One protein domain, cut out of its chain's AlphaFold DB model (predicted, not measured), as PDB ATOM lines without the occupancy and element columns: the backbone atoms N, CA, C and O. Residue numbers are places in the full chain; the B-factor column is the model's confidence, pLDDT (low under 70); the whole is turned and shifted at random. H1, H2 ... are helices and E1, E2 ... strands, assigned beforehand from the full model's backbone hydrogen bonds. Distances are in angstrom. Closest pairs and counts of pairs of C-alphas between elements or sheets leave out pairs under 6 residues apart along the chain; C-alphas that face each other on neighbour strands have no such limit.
ATOM      1  N   TYR A 205     131.016 127.533 126.567       70.25
ATOM      2  CA  TYR A 205     129.955 127.808 125.615       70.25
ATOM      3  C   TYR A 205     130.222 126.991 124.356       70.25
ATOM      4  O   TYR A 205     131.218 127.211 123.669       70.25
ATOM      5  N   HIS A 206     129.323 126.065 124.040       81.12
ATOM      6  CA  HIS A 206     129.273 125.481 122.705       81.12
ATOM      7  C   HIS A 206     128.250 126.256 121.880       81.12
ATOM      8  O   HIS A 206     127.053 126.229 122.171       81.12
ATOM      9  N   GLN A 207     128.734 126.966 120.862       86.25
ATOM     10  CA  GLN A 207     127.903 127.693 119.909       86.25
ATOM     11  C   GLN A 207     127.604 126.784 118.716       86.25
ATOM     12  O   GLN A 207     128.508 126.328 118.015       86.25
ATOM     13  N   LEU A 208     126.325 126.502 118.502       92.56
ATOM     14  CA  LEU A 208     125.820 125.641 117.437       92.56
ATOM     15  C   LEU A 208     124.748 126.383 116.641       92.56
ATOM     16  O   LEU A 208     124.154 127.349 117.116       92.56
ATOM     17  N   LYS A 209     124.457 125.918 115.425       94.38
ATOM     18  CA  LYS A 209     123.278 126.373 114.681       94.38
ATOM     19  C   LYS A 209     122.108 125.446 114.972       94.38
ATOM     20  O   LYS A 209     122.235 124.233 114.821       94.38
ATOM     21  N   ALA A 210     120.969 126.019 115.342       93.56
ATOM     22  CA  ALA A 210     119.721 125.295 115.534       93.56
ATOM     23  C   ALA A 210     118.594 125.957 114.721       93.56
ATOM     24  O   ALA A 210     118.542 127.181 114.616       93.56
ATOM     25  N   PRO A 211     117.668 125.180 114.139       92.94
ATOM     26  CA  PRO A 211     116.527 125.737 113.412       92.94
ATOM     27  C   PRO A 211     115.433 126.296 114.336       92.94
ATOM     28  O   PRO A 211     114.546 126.999 113.868       92.94
ATOM     29  N   SER A 212     115.446 125.950 115.627       92.62
ATOM     30  CA  SER A 212     114.438 126.368 116.604       92.62
ATOM     31  C   SER A 212     114.944 126.219 118.042       92.62
ATOM     32  O   SER A 212     115.897 125.478 118.306       92.62
ATOM     33  N   ALA A 213     114.241 126.844 118.992       89.62
ATOM     34  CA  ALA A 213     114.513 126.690 120.421       89.62
ATOM     35  C   ALA A 213     114.366 125.229 120.881       89.62
ATOM     36  O   ALA A 213     115.161 124.748 121.682       89.62
ATOM     37  N   ALA A 214     113.397 124.493 120.324       90.69
ATOM     38  CA  ALA A 214     113.205 123.075 120.620       90.69
ATOM     39  C   ALA A 214     114.400 122.222 120.160       90.69
ATOM     40  O   ALA A 214     114.856 121.348 120.898       90.69
ATOM     41  N   ALA A 215     114.953 122.508 118.976       93.94
ATOM     42  CA  ALA A 215     116.162 121.840 118.499       93.94
ATOM     43  C   ALA A 215     117.385 122.201 119.361       93.94
ATOM     44  O   ALA A 215     118.168 121.318 119.699       93.94
ATOM     45  N   CYS A 216     117.513 123.466 119.779       94.50
ATOM     46  CA  CYS A 216     118.575 123.906 120.688       94.50
ATOM     47  C   CYS A 216     118.498 123.203 122.055       94.50
ATOM     48  O   CYS A 216     119.490 122.663 122.545       94.50
ATOM     49  N   CYS A 217     117.295 123.101 122.624       93.31
ATOM     50  CA  CYS A 217     117.041 122.316 123.827       93.31
ATOM     51  C   CYS A 217     117.446 120.846 123.653       93.31
ATOM     52  O   CYS A 217     118.112 120.276 124.519       93.31
ATOM     53  N   GLN A 218     117.082 120.224 122.528       93.81
ATOM     54  CA  GLN A 218     117.443 118.836 122.252       93.81
ATOM     55  C   GLN A 218     118.965 118.653 122.135       93.81
ATOM     56  O   GLN A 218     119.496 117.665 122.637       93.81
ATOM     57  N   MET A 219     119.682 119.607 121.538       94.25
ATOM     58  CA  MET A 219     121.150 119.594 121.515       94.25
ATOM     59  C   MET A 219     121.726 119.669 122.934       94.25
ATOM     60  O   MET A 219     122.559 118.838 123.291       94.25
ATOM     61  N   CYS A 220     121.212 120.569 123.781       93.31
ATOM     62  CA  CYS A 220     121.586 120.618 125.198       93.31
ATOM     63  C   CYS A 220     121.297 119.284 125.905       93.31
ATOM     64  O   CYS A 220     122.064 118.825 126.753       93.31
ATOM     65  N   TRP A 221     120.197 118.616 125.550       91.50
ATOM     66  CA  TRP A 221     119.834 117.322 126.123       91.50
ATOM     67  C   TRP A 221     120.854 116.230 125.797       91.50
ATOM     68  O   TRP A 221     121.134 115.389 126.649       91.50
ATOM     69  N   PHE A 222     121.459 116.251 124.614       91.12
ATOM     70  CA  PHE A 222     122.481 115.272 124.240       91.12
ATOM     71  C   PHE A 222     123.897 115.658 124.675       91.12
ATOM     72  O   PHE A 222     124.723 114.770 124.856       91.12
ATOM     73  N   GLU A 223     124.161 116.938 124.937       91.50
ATOM     74  CA  GLU A 223     125.475 117.407 125.383       91.50
ATOM     75  C   GLU A 223     125.678 117.133 126.887       91.50
ATOM     76  O   GLU A 223     125.035 117.795 127.704       91.50
ATOM     77  N   PRO A 224     126.515 116.168 127.315       86.44
ATOM     78  CA  PRO A 224     126.549 115.646 128.692       86.44
ATOM     79  C   PRO A 224     126.748 116.708 129.779       86.44
ATOM     80  O   PRO A 224     126.294 116.524 130.908       86.44
ATOM     81  N   LEU A 225     127.391 117.820 129.431       86.88
ATOM     82  CA  LEU A 225     127.703 118.910 130.347       86.88
ATOM     83  C   LEU A 225     126.722 120.088 130.273       86.88
ATOM     84  O   LEU A 225     126.767 120.968 131.130       86.88
ATOM     85  N   CYS A 226     125.812 120.105 129.298       89.25
ATOM     86  CA  CYS A 226     124.849 121.186 129.148       89.25
ATOM     87  C   CYS A 226     123.691 121.045 130.144       89.25
ATOM     88  O   CYS A 226     123.042 119.995 130.229       89.25
ATOM     89  N   ASN A 227     123.424 122.121 130.881       86.62
ATOM     90  CA  ASN A 227     122.276 122.259 131.781       86.62
ATOM     91  C   ASN A 227     121.403 123.474 131.457       86.62
ATOM     92  O   ASN A 227     120.233 123.479 131.837       86.62
ATOM     93  N   THR A 228     121.934 124.443 130.717       89.31
ATOM     94  CA  THR A 228     121.216 125.650 130.304       89.31
ATOM     95  C   THR A 228     121.488 125.906 128.826       89.31
ATOM     96  O   THR A 228     122.593 125.661 128.345       89.31
ATOM     97  N   PHE A 229     120.503 126.403 128.085       91.12
ATOM     98  CA  PHE A 229     120.689 126.827 126.701       91.12
ATOM     99  C   PHE A 229     120.095 128.212 126.450       91.12
ATOM    100  O   PHE A 229     119.179 128.652 127.145       91.12
ATOM    101  N   SER A 230     120.604 128.880 125.422       91.06
ATOM    102  CA  SER A 230     120.078 130.145 124.911       91.06
ATOM    103  C   SER A 230     119.983 130.055 123.393       91.06
ATOM    104  O   SER A 230     120.948 129.667 122.742       91.06
ATOM    105  N   PHE A 231     118.835 130.389 122.821       91.75
ATOM    106  CA  PHE A 231     118.583 130.316 121.389       91.75
ATOM    107  C   PHE A 231     118.169 131.678 120.842       91.75
ATOM    108  O   PHE A 231     117.231 132.285 121.355       91.75
ATOM    109  N   CYS A 232     118.835 132.118 119.777       91.44
ATOM    110  CA  CYS A 232     118.435 133.276 118.991       91.44
ATOM    111  C   CYS A 232     117.549 132.817 117.815       91.44
ATOM    112  O   CYS A 232     118.064 132.172 116.893       91.44
ATOM    113  N   PRO A 233     116.236 133.112 117.819       90.12
ATOM    114  CA  PRO A 233     115.312 132.821 116.735       90.12
ATOM    115  C   PRO A 233     115.805 133.327 115.382       90.12
ATOM    116  O   PRO A 233     116.536 134.310 115.264       90.12
ATOM    117  N   THR A 234     115.433 132.612 114.327       85.12
ATOM    118  CA  THR A 234     115.812 132.960 112.952       85.12
ATOM    119  C   THR A 234     115.014 134.137 112.400       85.12
ATOM    120  O   THR A 234     115.443 134.760 111.432       85.12
ATOM    121  N   ASP A 235     113.879 134.436 113.018       82.06
ATOM    122  CA  ASP A 235     113.006 135.582 112.785       82.06
ATOM    123  C   ASP A 235     113.322 136.773 113.703       82.06
ATOM    124  O   ASP A 235     112.703 137.822 113.543       82.06
ATOM    125  N   ALA A 236     114.312 136.646 114.600       76.62
ATOM    126  CA  ALA A 236     114.818 137.757 115.399       76.62
ATOM    127  C   ALA A 236     115.191 138.938 114.495       76.62
ATOM    128  O   ALA A 236     115.890 138.724 113.499       76.62
ATOM    129  N   ASP A 237     114.706 140.136 114.840       62.94
ATOM    130  CA  ASP A 237     114.585 141.321 113.984       62.94
ATOM    131  C   ASP A 237     115.667 141.508 112.917       62.94
ATOM    132  O   ASP A 237     116.852 141.189 113.091       62.94
ATOM    133  N   LYS A 238     115.230 142.071 111.783       58.12
ATOM    134  CA  LYS A 238     115.966 142.211 110.514       58.12
ATOM    135  C   LYS A 238     117.347 142.887 110.626       58.12
ATOM    136  O   LYS A 238     118.152 142.679 109.717       58.12
ATOM    137  N   ASP A 239     117.680 143.471 111.774       60.78
ATOM    138  CA  ASP A 239     118.829 144.352 111.973       60.78
ATOM    139  C   ASP A 239     120.060 143.759 112.685       60.78
ATOM    140  O   ASP A 239     121.051 144.469 112.828       60.78
ATOM    141  N   GLY A 240     120.097 142.473 113.069       61.53
ATOM    142  CA  GLY A 240     121.404 141.903 113.452       61.53
ATOM    143  C   GLY A 240     121.466 140.601 114.237       61.53
ATOM    144  O   GLY A 240     122.543 140.016 114.296       61.53
ATOM    145  N   GLY A 241     120.362 140.104 114.795       75.19
ATOM    146  CA  GLY A 241     120.380 138.942 115.691       75.19
ATOM    147  C   GLY A 241     120.043 139.335 117.127       75.19
ATOM    148  O   GLY A 241     119.294 140.286 117.334       75.19
ATOM    149  N   CYS A 242     120.549 138.588 118.109       78.00
ATOM    150  CA  CYS A 242     120.174 138.751 119.506       78.00
ATOM    151  C   CYS A 242     121.296 139.369 120.345       78.00
ATOM    152  O   CYS A 242     122.341 138.756 120.516       78.00
ATOM    153  N   TYR A 243     121.094 140.561 120.901       69.75
ATOM    154  CA  TYR A 243     122.113 141.241 121.704       69.75
ATOM    155  C   TYR A 243     122.388 140.532 123.037       69.75
ATOM    156  O   TYR A 243     121.476 140.213 123.806       69.75
ATOM    157  N   ARG A 244     123.673 140.326 123.324       66.62
ATOM    158  CA  ARG A 244     124.219 139.783 124.562       66.62
ATOM    159  C   ARG A 244     124.689 140.932 125.454       66.62
ATOM    160  O   ARG A 244     125.842 141.343 125.408       66.62
ATOM    161  N   GLY A 245     123.793 141.410 126.312       61.66
ATOM    162  CA  GLY A 245     124.143 142.379 127.355       61.66
ATOM    163  C   GLY A 245     124.609 143.742 126.823       61.66
ATOM    164  O   GLY A 245     124.318 144.119 125.691       61.66
ATOM    165  N   CYS A 246     125.301 144.493 127.684       51.28
ATOM    166  CA  CYS A 246     125.752 145.862 127.410       51.28
ATOM    167  C   CYS A 246     126.996 145.936 126.509       51.28
ATOM    168  O   CYS A 246     127.284 146.999 125.969       51.28
ATOM    169  N   ASP A 247     127.703 144.821 126.314       58.84
ATOM    170  CA  ASP A 247     128.975 144.779 125.577       58.84
ATOM    171  C   ASP A 247     128.786 144.889 124.052       58.84
ATOM    172  O   ASP A 247     129.753 144.918 123.293       58.84
ATOM    173  N   GLY A 248     127.535 144.935 123.581       63.06
ATOM    174  CA  GLY A 248     127.199 145.072 122.165       63.06
ATOM    175  C   GLY A 248     127.466 143.816 121.333       63.06
ATOM    176  O   GLY A 248     127.293 143.848 120.115       63.06
ATOM    177  N   GLU A 249     127.859 142.702 121.957       69.88
ATOM    178  CA  GLU A 249     127.975 141.419 121.268       69.88
ATOM    179  C   GLU A 249     126.597 140.983 120.759       69.88
ATOM    180  O   GLU A 249     125.622 140.966 121.505       69.88
ATOM    181  N   VAL A 250     126.505 140.618 119.481       74.06
ATOM    182  CA  VAL A 250     125.256 140.155 118.870       74.06
ATOM    183  C   VAL A 250     125.387 138.677 118.543       74.06
ATOM    184  O   VAL A 250     126.243 138.272 117.761       74.06
ATOM    185  N   TYR A 251     124.526 137.861 119.138       76.25
ATOM    186  CA  TYR A 251     124.322 136.478 118.744       76.25
ATOM    187  C   TYR A 251     123.693 136.440 117.359       76.25
ATOM    188  O   TYR A 251     122.630 137.023 117.137       76.25
ATOM    189  N   SER A 252     124.310 135.736 116.417       84.19
ATOM    190  CA  SER A 252     123.733 135.652 115.080       84.19
ATOM    191  C   SER A 252     122.420 134.868 115.117       84.19
ATOM    192  O   SER A 252     122.191 133.995 115.956       84.19
ATOM    193  N   ARG A 253     121.563 135.109 114.127       87.25
ATOM    194  CA  ARG A 253     120.311 134.362 113.961       87.25
ATOM    195  C   ARG A 253     120.528 132.850 113.872       87.25
ATOM    196  O   ARG A 253     121.478 132.371 113.230       87.25
ATOM    197  N   GLY A 254     119.609 132.107 114.486       90.81
ATOM    198  CA  GLY A 254     119.624 130.646 114.539       90.81
ATOM    199  C   GLY A 254     120.759 130.073 115.385       90.81
ATOM    200  O   GLY A 254     121.090 128.896 115.237       90.81
ATOM    201  N   GLU A 255     121.414 130.883 116.217       91.81
ATOM    202  CA  GLU A 255     122.459 130.395 117.113       91.81
ATOM    203  C   GLU A 255     121.883 129.844 118.403       91.81
ATOM    204  O   GLU A 255     120.954 130.386 118.996       91.81
ATOM    205  N   CYS A 256     122.474 128.737 118.819       92.19
ATOM    206  CA  CYS A 256     122.186 128.003 120.025       92.19
ATOM    207  C   CYS A 256     123.456 127.972 120.868       92.19
ATOM    208  O   CYS A 256     124.480 127.442 120.439       92.19
ATOM    209  N   PHE A 257     123.379 128.530 122.064       91.06
ATOM    210  CA  PHE A 257     124.449 128.523 123.044       91.06
ATOM    211  C   PHE A 257     124.121 127.481 124.088       91.06
ATOM    212  O   PHE A 257     123.189 127.650 124.872       91.06
ATOM    213  N   LEU A 258     124.895 126.406 124.088       91.94
ATOM    214  CA  LEU A 258     124.856 125.398 125.131       91.94
ATOM    215  C   LEU A 258     125.783 125.850 126.252       91.94
ATOM    216  O   LEU A 258     126.976 126.064 126.022       91.94
ATOM    217  N   LYS A 259     125.228 126.022 127.447       87.12
ATOM    218  CA  LYS A 259     125.944 126.496 128.625       87.12
ATOM    219  C   LYS A 259     126.108 125.342 129.601       87.12
ATOM    220  O   LYS A 259     125.148 124.641 129.933       87.12
ATOM    221  N   MET A 260     127.336 125.182 130.080       84.44
ATOM    222  CA  MET A 260     127.629 124.417 131.284       84.44
ATOM    223  C   MET A 260     127.780 125.406 132.436       84.44
ATOM    224  O   MET A 260     128.821 126.049 132.579       84.44
ATOM    225  N   GLN A 261     126.753 125.519 133.268       69.38
ATOM    226  CA  GLN A 261     126.884 126.169 134.563       69.38
ATOM    227  C   GLN A 261     127.165 125.107 135.631       69.38
ATOM    228  O   GLN A 261     126.437 124.108 135.708       69.38
ATOM    229  N   PRO A 262     128.204 125.272 136.471       64.56
ATOM    230  CA  PRO A 262     128.292 124.484 137.689       64.56
ATOM    231  C   PRO A 262     126.999 124.722 138.476       64.56
ATOM    232  O   PRO A 262     126.525 125.842 138.582       64.56
ATOM    233  N   TRP A 263     126.361 123.660 138.961       52.41
ATOM    234  CA  TRP A 263     125.084 123.777 139.662       52.41
ATOM    235  C   TRP A 263     125.332 124.361 141.056       52.41
ATOM    236  O   TRP A 263     125.381 123.618 142.036       52.41
ATOM    237  N   SER A 264     125.518 125.674 141.169       53.00
ATOM    238  CA  SER A 264     125.203 126.371 142.409       53.00
ATOM    239  C   SER A 264     123.731 126.784 142.360       53.00
ATOM    240  O   SER A 264     123.174 127.062 141.299       53.00
ATOM    241  N   LEU A 265     123.052 126.786 143.508       48.31
ATOM    242  CA  LEU A 265     121.655 127.227 143.598       48.31
ATOM    243  C   LEU A 265     121.488 128.678 143.095       48.31
ATOM    244  O   LEU A 265     120.436 129.033 142.569       48.31
ATOM    245  N   LEU A 266     122.548 129.487 143.225       52.19
ATOM    246  CA  LEU A 266     122.644 130.829 142.650       52.19
ATOM    247  C   LEU A 266     122.662 130.799 141.117       52.19
ATOM    248  O   LEU A 266     122.023 131.640 140.502       52.19
ATOM    249  N   ASP A 267     123.307 129.813 140.493       51.41
ATOM    250  CA  ASP A 267     123.363 129.688 139.030       51.41
ATOM    251  C   ASP A 267     122.029 129.220 138.429       51.41
ATOM    252  O   ASP A 267     121.659 129.614 137.324       51.41
ATOM    253  N   LEU A 268     121.229 128.452 139.179       51.28
ATOM    254  CA  LEU A 268     119.849 128.151 138.778       51.28
ATOM    255  C   LEU A 268     118.993 129.431 138.750       51.28
ATOM    256  O   LEU A 268     118.207 129.635 137.830       51.28
ATOM    257  N   LEU A 269     119.189 130.313 139.736       51.00
ATOM    258  CA  LEU A 269     118.545 131.626 139.780       51.00
ATOM    259  C   LEU A 269     119.090 132.566 138.699       51.00
ATOM    260  O   LEU A 269     118.299 133.287 138.103       51.00
ATOM    261  N   HIS A 270     120.390 132.522 138.390       49.81
ATOM    262  CA  HIS A 270     120.991 133.291 137.300       49.81
ATOM    263  C   HIS A 270     120.647 132.760 135.915       49.81
ATOM    264  O   HIS A 270     120.686 133.543 134.992       49.81
ATOM    265  N   SER A 271     120.303 131.485 135.727       47.94
ATOM    266  CA  SER A 271     119.848 130.962 134.427       47.94
ATOM    267  C   SER A 271     118.379 131.276 134.162       47.94
ATOM    268  O   SER A 271     118.028 131.644 133.045       47.94
ATOM    269  N   THR A 272     117.527 131.232 135.193       46.00
ATOM    270  CA  THR A 272     116.186 131.848 135.128       46.00
ATOM    271  C   THR A 272     116.253 133.375 135.086       46.00
ATOM    272  O   THR A 272     115.324 134.025 134.617       46.00
ATOM    273  N   GLY A 273     117.350 133.919 135.614       40.47
ATOM    274  CA  GLY A 273     117.682 135.331 135.735       40.47
ATOM    275  C   GLY A 273     118.615 135.830 134.640       40.47
ATOM    276  O   GLY A 273     118.954 137.004 134.660       40.47
ATOM    277  N   GLU A 274     118.927 135.021 133.622       48.00
ATOM    278  CA  GLU A 274     119.306 135.544 132.318       48.00
ATOM    279  C   GLU A 274     118.008 136.073 131.679       48.00
ATOM    280  O   GLU A 274     117.615 135.698 130.587       48.00
ATOM    281  N   ALA A 275     117.268 136.914 132.398       43.22
ATOM    282  CA  ALA A 275     116.753 138.118 131.798       43.22
ATOM    283  C   ALA A 275     118.015 138.948 131.551       43.22
ATOM    284  O   ALA A 275     118.833 139.078 132.463       43.22
TER     285      ALA A 275
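Overview. This is residues 205 to 275 of the 351 residues of an uncharacterized protein of Pycnococcus provasolii (UniProt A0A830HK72). A small three-stranded sheet, E1 E5 E2, has helix H1 packed over one face; the small hairpin E3 and E4 is set off from the sheet on the side away from H1, level with the first part of E5, while helix H2 sits past the other end of E5, only grazing the sheet. The printed part has 71 residues, with two named helices and five named strands in the order E1 H1 E2 E3 E4 E5 H2. The larger sheet runs E1 E5 E2, antiparallel throughout, and the class is mixed. The whole is compact, with a radius of gyration of the C-alphas of 12.3 A, and spans 36 by 28 by 16 A.

Along the chain. Start with the inner strand E5, residues 255 to 260, 16.2 A long. Its edge neighbours are E1, residues 205 to 209, 12.9 A, beginning at C-alpha 205 (129.955, 127.808, 125.615), and E2, residues 228 to 231, 10.4 A. Find H1 from C-alpha 213 at (114.513, 126.690, 120.421) to residue 222, 14.4 A. E3, residues 242 to 244, and E4, residues 249 to 251, each measure 6.6 A. H2, residues 265 to 272, 11.1 A, ends at C-alpha 272 (116.186, 131.848, 135.128).

Arrangement. Between E5 and E1, look for N 208 and O 256, 2.8 A; between E5 and E2, for N 257 and O 230, 2.8 A. E1, H1 and E2 make a split strand-helix-strand unit, two strands running the same way with E5 between them, its crossover right-handed. H1 is over E5 and E2 at a height over the sheet of 8.1 A, slantwise to the strands; its closest C-alphas to E5 are Cys 216 and Cys 256, 5.5 A. H2 only grazes the sheet with residues 267 to 272, and is apart from H1. In the hairpin E3 and E4, N 244 and O 249 are 2.7 A apart; E4 and E5 meet only through their link. In H1 and H2 every O i to N i+4 pair is within hydrogen-bond range.

Size, cuts and confidence. The farthest C-alphas, Lys 238 and Ser 264, are 36.8 A apart. The printed part has no cut, and no link is long. Confidence is under 70 at residues 237 to 240, 243 to 249 and 261 to 275.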